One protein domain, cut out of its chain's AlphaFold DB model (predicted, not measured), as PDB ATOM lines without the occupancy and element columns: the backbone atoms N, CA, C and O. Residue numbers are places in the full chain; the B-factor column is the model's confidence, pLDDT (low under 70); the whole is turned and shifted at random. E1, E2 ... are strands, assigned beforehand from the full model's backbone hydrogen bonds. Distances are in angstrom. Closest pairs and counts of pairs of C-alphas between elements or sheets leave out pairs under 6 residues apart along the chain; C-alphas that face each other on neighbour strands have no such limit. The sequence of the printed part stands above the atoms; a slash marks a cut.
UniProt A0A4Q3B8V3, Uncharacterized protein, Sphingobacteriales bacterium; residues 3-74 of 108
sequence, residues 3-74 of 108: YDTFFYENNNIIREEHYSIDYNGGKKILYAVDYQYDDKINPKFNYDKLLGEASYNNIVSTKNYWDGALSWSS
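AT A GLANCE: This is residues 3 to 74 of the 108 residues of an uncharacterized protein of Sphingobacteriales bacterium (UniProt A0A4Q3B8V3). A single twisted sheet of five strands, elongated and without a named helix on either face, winds back and forth from E1 at one edge to E5 at the other. The long inner strand E3 runs through the middle of the sheet, and a long loop, residues 42 to 56, joins the end of E3 to the beginning of E4. The printed part has 72 residues with five named strands, E1 to E5, and no named helix; the sheet's order is E1, E2, E3, E4, E5, antiparallel throughout, and the class is all strand. The whole is only just loose, close to compact, with a radius of gyration of the C-alphas of 13.7 A, and it spans 44 by 26 by 17 A.

IN THESE COORDINATES: E1 is residues 3 to 9, 20.4 A long from first to last C-alpha, and begins with C-alpha 3 at (174.759, 186.996, 194.135). E2 is residues 12 to 21, 26.6 A. E3 is residues 27 to 41, 35.5 A, and bends by 79 degrees at residue 38; its C-alpha 41 is at (185.680, 166.546, 177.044). E4 is residues 57 to 66, 25.0 A, and bends by 66 degrees at residue 60. E5 is residues 69 to 74, 15.1 A, and ends with C-alpha 74 at (180.276, 183.765, 169.817).

HOW THE PARTS SIT: The five strands form a meander, each strand the antiparallel neighbour of the one before. E1, an edge strand, makes a hairpin with E2 at 161 degrees between their directions; N 5 and O 17 are 2.9 A apart, within hydrogen-bond range. E2 and E3 are a hairpin at 170 degrees, with N 30 and O 18 at 2.8 A. E3 and E4 are a hairpin at 161 degrees, with N 34 and O 63 at 2.9 A and N 58 and O 40 at 3.2 A. E4 and the other edge strand, E5, are a hairpin at 153 degrees, with N 64 and O 72 at 2.8 A. From edge to edge the strands' lines turn by 51 degrees. E1 is apart from E4 and E5, and E2 is apart from E5.

THE WHOLE: The two C-alphas farthest apart are those of Asn 24 and Lys 40, 44.9 A. The printed part has no cut. The links E1 to E2, E2 to E3 and E4 to E5 are tight; the link E3 to E4, with 15 residues, is long. The mean pLDDT of the printed part is 85.9, and residues 46 to 54, within that long link, are under 70.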
ATOM      1  N   TYR A   3     174.485 188.425 194.139       91.00
ATOM      2  CA  TYR A   3     174.759 186.996 194.135       91.00
ATOM      3  C   TYR A   3     174.626 186.458 192.718       91.00
ATOM      4  O   TYR A   3     173.939 187.051 191.881       91.00
ATOM      5  N   ASP A   4     175.234 185.301 192.506       91.44
ATOM      6  CA  ASP A   4     175.237 184.624 191.222       91.44
ATOM      7  C   ASP A   4     174.432 183.332 191.343       91.44
ATOM      8  O   ASP A   4     174.411 182.684 192.396       91.44
ATOM      9  N   THR A   5     173.745 182.960 190.269       92.62
ATOM     10  CA  THR A   5     173.090 181.655 190.159       92.62
ATOM     11  C   THR A   5     173.599 180.920 188.941       92.62
ATOM     12  O   THR A   5     173.633 181.481 187.845       92.62
ATOM     13  N   PHE A   6     173.915 179.646 189.135       91.19
ATOM     14  CA  PHE A   6     174.424 178.756 188.105       91.19
ATOM     15  C   PHE A   6     173.409 177.644 187.849       91.19
ATOM     16  O   PHE A   6     172.938 176.988 188.782       91.19
ATOM     17  N   PHE A   7     173.079 177.429 186.581       91.88
ATOM     18  CA  PHE A   7     172.180 176.376 186.129       91.88
ATOM     19  C   PHE A   7     172.996 175.321 185.402       91.88
ATOM     20  O   PHE A   7     173.799 175.661 184.533       91.88
ATOM     21  N   TYR A   8     172.781 174.051 185.738       90.19
ATOM     22  CA  TYR A   8     173.606 172.952 185.248       90.19
ATOM     23  C   TYR A   8     172.801 171.924 184.458       90.19
ATOM     24  O   TYR A   8     171.683 171.577 184.831       90.19
ATOM     25  N   GLU A   9     173.427 171.370 183.424       91.06
ATOM     26  CA  GLU A   9     172.974 170.182 182.704       91.06
ATOM     27  C   GLU A   9     174.195 169.328 182.348       91.06
ATOM     28  O   GLU A   9     175.202 169.844 181.869       91.06
ATOM     29  N   ASN A  10     174.140 168.017 182.605       88.62
ATOM     30  CA  ASN A  10     175.231 167.079 182.294       88.62
ATOM     31  C   ASN A  10     176.620 167.530 182.803       88.62
ATOM     32  O   ASN A  10     177.619 167.385 182.103       88.62
ATOM     33  N   ASN A  11     176.691 168.078 184.023       86.06
ATOM     34  CA  ASN A  11     177.909 168.639 184.637       86.06
ATOM     35  C   ASN A  11     178.503 169.867 183.920       86.06
ATOM     36  O   ASN A  11     179.648 170.243 184.174       86.06
ATOM     37  N   ASN A  12     177.727 170.518 183.057       86.69
ATOM     38  CA  ASN A  12     178.073 171.786 182.433       86.69
ATOM     39  C   ASN A  12     177.172 172.898 182.961       86.69
ATOM     40  O   ASN A  12     175.983 172.674 183.175       86.69
ATOM     41  N   ILE A  13     177.719 174.102 183.132       90.06
ATOM     42  CA  ILE A  13     176.931 175.300 183.439       90.06
ATOM     43  C   ILE A  13     176.250 175.746 182.146       90.06
ATOM     44  O   ILE A  13     176.900 176.289 181.265       90.06
ATOM     45  N   ILE A  14     174.947 175.540 182.001       93.19
ATOM     46  CA  ILE A  14     174.213 175.990 180.808       93.19
ATOM     47  C   ILE A  14     173.850 177.471 180.872       93.19
ATOM     48  O   ILE A  14     173.672 178.102 179.830       93.19
ATOM     49  N   ARG A  15     173.759 178.027 182.085       94.12
ATOM     50  CA  ARG A  15     173.452 179.437 182.303       94.12
ATOM     51  C   ARG A  15     174.053 179.964 183.598       94.12
ATOM     52  O   ARG A  15     174.011 179.290 184.625       94.12
ATOM     53  N   GLU A  16     174.546 181.189 183.539       92.94
ATOM     54  CA  GLU A  16     174.982 181.995 184.677       92.94
ATOM     55  C   GLU A  16     174.151 183.283 184.716       92.94
ATOM     56  O   GLU A  16     173.913 183.903 183.679       92.94
ATOM     57  N   GLU A  17     173.678 183.685 185.894       94.62
ATOM     58  CA  GLU A  17     172.959 184.949 186.088       94.62
ATOM     59  C   GLU A  17     173.512 185.705 187.290       94.62
ATOM     60  O   GLU A  17     173.616 185.148 188.382       94.62
ATOM     61  N   HIS A  18     173.786 186.995 187.097       93.88
ATOM     62  CA  HIS A  18     174.310 187.877 188.133       93.88
ATOM     63  C   HIS A  18     173.243 188.858 188.571       93.88
ATOM     64  O   HIS A  18     172.728 189.649 187.772       93.88
ATOM     65  N   TYR A  19     172.935 188.836 189.860       93.38
ATOM     66  CA  TYR A  19     171.900 189.664 190.449       93.38
ATOM     67  C   TYR A  19     172.506 190.823 191.230       93.38
ATOM     68  O   TYR A  19     173.369 190.641 192.088       93.38
ATOM     69  N   SER A  20     171.983 192.023 190.989       93.12
ATOM     70  CA  SER A  20     172.109 193.147 191.911       93.12
ATOM     71  C   SER A  20     170.923 193.165 192.863       93.12
ATOM     72  O   SER A  20     169.781 192.953 192.446       93.12
ATOM     73  N   ILE A  21     171.200 193.451 194.130       92.50
ATOM     74  CA  ILE A  21     170.214 193.724 195.172       92.50
ATOM     75  C   ILE A  21     170.299 195.213 195.507       92.50
ATOM     76  O   ILE A  21     171.357 195.698 195.935       92.50
ATOM     77  N   ASP A  22     169.191 195.925 195.299       88.50
ATOM     78  CA  ASP A  22     169.052 197.335 195.658       88.50
ATOM     79  C   ASP A  22     168.883 197.540 197.178       88.50
ATOM     80  O   ASP A  22     168.815 196.590 197.961       88.50
ATOM     81  N   TYR A  23     168.836 198.799 197.618       87.69
ATOM     82  CA  TYR A  23     168.728 199.136 199.044       87.69
ATOM     83  C   TYR A  23     167.404 198.677 199.687       87.69
ATOM     84  O   TYR A  23     167.336 198.508 200.900       87.69
ATOM     85  N   ASN A  24     166.367 198.438 198.880       91.88
ATOM     86  CA  ASN A  24     165.054 197.968 199.317       91.88
ATOM     87  C   ASN A  24     164.919 196.435 199.231       91.88
ATOM     88  O   ASN A  24     163.835 195.902 199.465       91.88
ATOM     89  N   GLY A  25     165.992 195.715 198.883       87.38
ATOM     90  CA  GLY A  25     165.978 194.262 198.702       87.38
ATOM     91  C   GLY A  25     165.407 193.800 197.356       87.38
ATOM     92  O   GLY A  25     165.237 192.597 197.147       87.38
ATOM     93  N   GLY A  26     165.119 194.720 196.434       90.06
ATOM     94  CA  GLY A  26     164.717 194.400 195.069       90.06
ATOM     95  C   GLY A  26     165.862 193.739 194.306       90.06
ATOM     96  O   GLY A  26     166.999 194.212 194.345       90.06
ATOM     97  N   LYS A  27     165.568 192.636 193.605       90.94
ATOM     98  CA  LYS A  27     166.544 191.913 192.777       90.94
ATOM     99  C   LYS A  27     166.389 192.272 191.302       90.94
ATOM    100  O   LYS A  27     165.280 192.254 190.770       90.94
ATOM    101  N   LYS A  28     167.508 192.529 190.628       90.19
ATOM    102  CA  LYS A  28     167.570 192.747 189.179       90.19
ATOM    103  C   LYS A  28     168.733 191.954 188.588       90.19
ATOM    104  O   LYS A  28     169.835 192.009 189.126       90.19
ATOM    105  N   ILE A  29     168.499 191.259 187.474       91.75
ATOM    106  CA  ILE A  29     169.580 190.648 186.692       91.75
ATOM    107  C   ILE A  29     170.392 191.773 186.043       91.75
ATOM    108  O   ILE A  29     169.844 192.586 185.300       91.75
ATOM    109  N   LEU A  30     171.689 191.827 186.336       92.12
ATOM    110  CA  LEU A  30     172.631 192.737 185.686       92.12
ATOM    111  C   LEU A  30     173.069 192.171 184.341       92.12
ATOM    112  O   LEU A  30     172.937 192.824 183.305       92.12
ATOM    113  N   TYR A  31     173.556 190.934 184.372       94.12
ATOM    114  CA  TYR A  31     173.935 190.204 183.182       94.12
ATOM    115  C   TYR A  31     173.676 188.713 183.343       94.12
ATOM    116  O   TYR A  31     173.583 188.196 184.458       94.12
ATOM    117  N   ALA A  32     173.534 188.043 182.208       95.44
ATOM    118  CA  ALA A  32     173.407 186.601 182.134       95.44
ATOM    119  C   ALA A  32     174.245 186.061 180.981       95.44
ATOM    120  O   ALA A  32     174.447 186.751 179.975       95.44
ATOM    121  N   VAL A  33     174.699 184.822 181.107       95.06
ATOM    122  CA  VAL A  33     175.449 184.130 180.065       95.06
ATOM    123  C   VAL A  33     174.819 182.772 179.822       95.06
ATOM    124  O   VAL A  33     174.680 181.993 180.755       95.06
ATOM    125  N   ASP A  34     174.446 182.496 178.575       95.69
ATOM    126  CA  ASP A  34     174.025 181.168 178.134       95.69
ATOM    127  C   ASP A  34     175.171 180.472 177.409       95.69
ATOM    128  O   ASP A  34     175.827 181.065 176.539       95.69
ATOM    129  N   TYR A  35     175.357 179.193 177.715       94.50
ATOM    130  CA  TYR A  35     176.381 178.343 177.126       94.50
ATOM    131  C   TYR A  35     175.749 177.162 176.393       94.50
ATOM    132  O   TYR A  35     174.741 176.600 176.815       94.50
ATOM    133  N   GLN A  36     176.367 176.760 175.286       95.00
ATOM    134  CA  GLN A  36     176.101 175.469 174.657       95.00
ATOM    135  C   GLN A  36     177.402 174.715 174.478       95.00
ATOM    136  O   GLN A  36     178.462 175.316 174.278       95.00
ATOM    137  N   TYR A  37     177.288 173.397 174.497       93.06
ATOM    138  CA  TYR A  37     178.405 172.475 174.562       93.06
ATOM    139  C   TYR A  37     178.354 171.469 173.419       93.06
ATOM    140  O   TYR A  37     177.290 171.233 172.844       93.06
ATOM    141  N   ASP A  38     179.501 170.882 173.093       92.62
ATOM    142  CA  ASP A  38     179.538 169.617 172.363       92.62
ATOM    143  C   ASP A  38     179.683 168.416 173.305       92.62
ATOM    144  O   ASP A  38     179.724 168.559 174.524       92.62
ATOM    145  N   ASP A  39     179.778 167.216 172.736       90.25
ATOM    146  CA  ASP A  39     179.875 165.971 173.504       90.25
ATOM    147  C   ASP A  39     181.323 165.587 173.859       90.25
ATOM    148  O   ASP A  39     181.577 164.483 174.349       90.25
ATOM    149  N   LYS A  40     182.317 166.441 173.568       89.69
ATOM    150  CA  LYS A  40     183.737 166.135 173.797       89.69
ATOM    151  C   LYS A  40     184.233 166.786 175.075       89.69
ATOM    152  O   LYS A  40     183.825 167.890 175.424       89.69
ATOM    153  N   ILE A  41     185.121 166.084 175.773       83.50
ATOM    154  CA  ILE A  41     185.680 166.546 177.044       83.50
ATOM    155  C   ILE A  41     186.556 167.772 176.792       83.50
ATOM    156  O   ILE A  41     187.347 167.814 175.842       83.50
ATOM    157  N   ASN A  42     186.422 168.764 177.664       82.19
ATOM    158  CA  ASN A  42     187.299 169.914 177.687       82.19
ATOM    159  C   ASN A  42     188.625 169.541 178.372       82.19
ATOM    160  O   ASN A  42     188.637 169.223 179.558       82.19
ATOM    161  N   PRO A  43     189.775 169.609 177.682       73.69
ATOM    162  CA  PRO A  43     191.084 169.295 178.268       73.69
ATOM    163  C   PRO A  43     191.495 170.258 179.385       73.69
ATOM    164  O   PRO A  43     192.399 169.954 180.155       73.69
ATOM    165  N   LYS A  44     190.876 171.443 179.451       70.81
ATOM    166  CA  LYS A  44     191.083 172.425 180.520       70.81
ATOM    167  C   LYS A  44     190.120 172.217 181.688       70.81
ATOM    168  O   LYS A  44     190.150 173.008 182.631       70.81
ATOM    169  N   PHE A  45     189.254 171.206 181.617       71.00
ATOM    170  CA  PHE A  45     188.343 170.905 182.700       71.00
ATOM    171  C   PHE A  45     189.131 170.537 183.956       71.00
ATOM    172  O   PHE A  45     190.010 169.676 183.941       71.00
ATOM    173  N   ASN A  46     188.814 171.225 185.047       64.25
ATOM    174  CA  ASN A  46     189.387 170.968 186.351       64.25
ATOM    175  C   ASN A  46     188.233 170.760 187.335       64.25
ATOM    176  O   ASN A  46     187.511 171.710 187.640       64.25
ATOM    177  N   TYR A  47     188.082 169.523 187.818       55.53
ATOM    178  CA  TYR A  47     187.045 169.133 188.776       55.53
ATOM    179  C   TYR A  47     187.096 169.960 190.073       55.53
ATOM    180  O   TYR A  47     186.051 170.231 190.655       55.53
ATOM    181  N   ASP A  48     188.265 170.449 190.497       52.34
ATOM    182  CA  ASP A  48     188.390 171.261 191.718       52.34
ATOM    183  C   ASP A  48     187.792 172.670 191.559       52.34
ATOM    184  O   ASP A  48     187.600 173.392 192.537       52.34
ATOM    185  N   LYS A  49     187.460 173.071 190.323       52.22
ATOM    186  CA  LYS A  49     186.804 174.344 189.997       52.22
ATOM    187  C   LYS A  49     185.297 174.204 189.771       52.22
ATOM    188  O   LYS A  49     184.725 175.042 189.086       52.22
ATOM    189  N   LEU A  50     184.639 173.207 190.371       43.31
ATOM    190  CA  LEU A  50     183.178 172.995 190.299       43.31
ATOM    191  C   LEU A  50     182.321 174.245 190.620       43.31
ATOM    192  O   LEU A  50     181.148 174.288 190.256       43.31
ATOM    193  N   LEU A  51     182.905 175.261 191.264       41.16
ATOM    194  CA  LEU A  51     182.293 176.556 191.580       41.16
ATOM    195  C   LEU A  51     182.819 177.732 190.711       41.16
ATOM    196  O   LEU A  51     182.725 178.879 191.137       41.16
ATOM    197  N   GLY A  52     183.415 177.484 189.532       51.59
ATOM    198  CA  GLY A  52     183.967 178.515 188.628       51.59
ATOM    199  C   GLY A  52     184.015 178.115 187.138       51.59
ATOM    200  O   GLY A  52     183.427 177.113 186.753       51.59
ATOM    201  N   GLU A  53     184.742 178.888 186.305       53.78
ATOM    202  CA  GLU A  53     184.785 178.882 184.811       53.78
ATOM    203  C   GLU A  53     185.047 177.530 184.087       53.78
ATOM    204  O   GLU A  53     185.154 177.489 182.858       53.78
ATOM    205  N   ALA A  54     185.209 176.410 184.797       61.75
ATOM    206  CA  ALA A  54     185.516 175.112 184.200       61.75
ATOM    207  C   ALA A  54     184.240 174.293 183.940       61.75
ATOM    208  O   ALA A  54     183.543 173.884 184.861       61.75
ATOM    209  N   SER A  55     183.979 173.995 182.669       75.06
ATOM    210  CA  SER A  55     182.897 173.114 182.207       75.06
ATOM    211  C   SER A  55     183.458 171.796 181.675       75.06
ATOM    212  O   SER A  55     184.564 171.770 181.128       75.06
ATOM    213  N   TYR A  56     182.710 170.706 181.872       84.44
ATOM    214  CA  TYR A  56     183.128 169.346 181.520       84.44
ATOM    215  C   TYR A  56     183.360 169.179 180.011       84.44
ATOM    216  O   TYR A  56     184.324 168.534 179.594       84.44
ATOM    217  N   ASN A  57     182.511 169.801 179.195       90.38
ATOM    218  CA  ASN A  57     182.574 169.768 177.739       90.38
ATOM    219  C   ASN A  57     183.103 171.071 177.123       90.38
ATOM    220  O   ASN A  57     183.204 172.105 177.787       90.38
ATOM    221  N   ASN A  58     183.444 171.036 175.831       89.38
ATOM    222  CA  ASN A  58     183.885 172.233 175.116       89.38
ATOM    223  C   ASN A  58     182.694 173.150 174.803       89.38
ATOM    224  O   ASN A  58     181.672 172.704 174.283       89.38
ATOM    225  N   ILE A  59     182.838 174.446 175.091       91.00
ATOM    226  CA  ILE A  59     181.820 175.464 174.803       91.00
ATOM    227  C   ILE A  59     181.809 175.758 173.299       91.00
ATOM    228  O   ILE A  59     182.769 176.319 172.774       91.00
ATOM    229  N   VAL A  60     180.712 175.443 172.609       94.50
ATOM    230  CA  VAL A  60     180.518 175.729 171.173       94.50
ATOM    231  C   VAL A  60     179.698 176.986 170.913       94.50
ATOM    232  O   VAL A  60     179.689 177.499 169.794       94.50
ATOM    233  N   SER A  61     179.013 177.507 171.928       94.88
ATOM    234  CA  SER A  61     178.245 178.743 171.820       94.88
ATOM    235  C   SER A  61     178.230 179.478 173.147       94.88
ATOM    236  O   SER A  61     178.107 178.867 174.207       94.88
ATOM    237  N   THR A  62     178.327 180.799 173.085       95.44
ATOM    238  CA  THR A  62     178.150 181.675 174.240       95.44
ATOM    239  C   THR A  62     177.301 182.862 173.827       95.44
ATOM    240  O   THR A  62     177.580 183.492 172.803       95.44
ATOM    241  N   LYS A  63     176.290 183.196 174.628       96.44
ATOM    242  CA  LYS A  63     175.469 184.399 174.468       96.44
ATOM    243  C   LYS A  63     175.463 185.171 175.775       96.44
ATOM    244  O   LYS A  63     175.074 184.638 176.800       96.44
ATOM    245  N   ASN A  64     175.921 186.411 175.730       96.06
ATOM    246  CA  ASN A  64     175.949 187.322 176.864       96.06
ATOM    247  C   ASN A  64     174.799 188.309 176.736       96.06
ATOM    248  O   ASN A  64     174.599 188.916 175.681       96.06
ATOM    249  N   TYR A  65     174.072 188.482 177.828       96.12
ATOM    250  CA  TYR A  65     172.933 189.370 177.935       96.12
ATOM    251  C   TYR A  65     173.242 190.428 178.978       96.12
ATOM    252  O   TYR A  65     173.588 190.089 180.104       96.12
ATOM    253  N   TRP A  66     173.095 191.696 178.617       94.44
ATOM    254  CA  TRP A  66     173.191 192.818 179.541       94.44
ATOM    255  C   TRP A  66     171.822 193.472 179.654       94.44
ATOM    256  O   TRP A  66     171.227 193.829 178.638       94.44
ATOM    257  N   ASP A  67     171.302 193.587 180.875       90.06
ATOM    258  CA  ASP A  67     169.948 194.098 181.136       90.06
ATOM    259  C   ASP A  67     168.859 193.408 180.278       90.06
ATOM    260  O   ASP A  67     167.959 194.036 179.723       90.06
ATOM    261  N   GLY A  68     168.994 192.089 180.094       87.94
ATOM    262  CA  GLY A  68     168.076 191.260 179.302       87.94
ATOM    263  C   GLY A  68     168.258 191.328 177.779       87.94
ATOM    264  O   GLY A  68     167.661 190.522 177.067       87.94
ATOM    265  N   ALA A  69     169.102 192.223 177.258       94.12
ATOM    266  CA  ALA A  69     169.389 192.331 175.829       94.12
ATOM    267  C   ALA A  69     170.687 191.602 175.459       94.12
ATOM    268  O   ALA A  69     171.682 191.705 176.172       94.12
ATOM    269  N   LEU A  70     170.701 190.895 174.323       94.88
ATOM    270  CA  LEU A  70     171.918 190.254 173.810       94.88
ATOM    271  C   LEU A  70     172.979 191.326 173.514       94.88
ATOM    272  O   LEU A  70     172.792 192.153 172.624       94.88
ATOM    273  N   SER A  71     174.088 191.299 174.252       95.94
ATOM    274  CA  SER A  71     175.193 192.255 174.121       95.94
ATOM    275  C   SER A  71     176.345 191.697 173.292       95.94
ATOM    276  O   SER A  71     177.006 192.429 172.556       95.94
ATOM    277  N   TRP A  72     176.587 190.392 173.394       93.81
ATOM    278  CA  TRP A  72     177.670 189.715 172.697       93.81
ATOM    279  C   TRP A  72     177.338 188.239 172.515       93.81
ATOM    280  O   TRP A  72     176.720 187.609 173.370       93.81
ATOM    281  N   SER A  73     177.791 187.654 171.414       95.56
ATOM    282  CA  SER A  73     177.767 186.208 171.241       95.56
ATOM    283  C   SER A  73     178.986 185.722 170.481       95.56
ATOM    284  O   SER A  73     179.586 186.457 169.691       95.56
ATOM    285  N   SER A  74     179.310 184.450 170.661       95.00
ATOM    286  CA  SER A  74     180.276 183.765 169.817       95.00
ATOM    287  C   SER A  74     179.917 182.306 169.633       95.00
ATOM    288  O   SER A  74     179.364 181.695 170.543       95.00
TER     289      SER A  74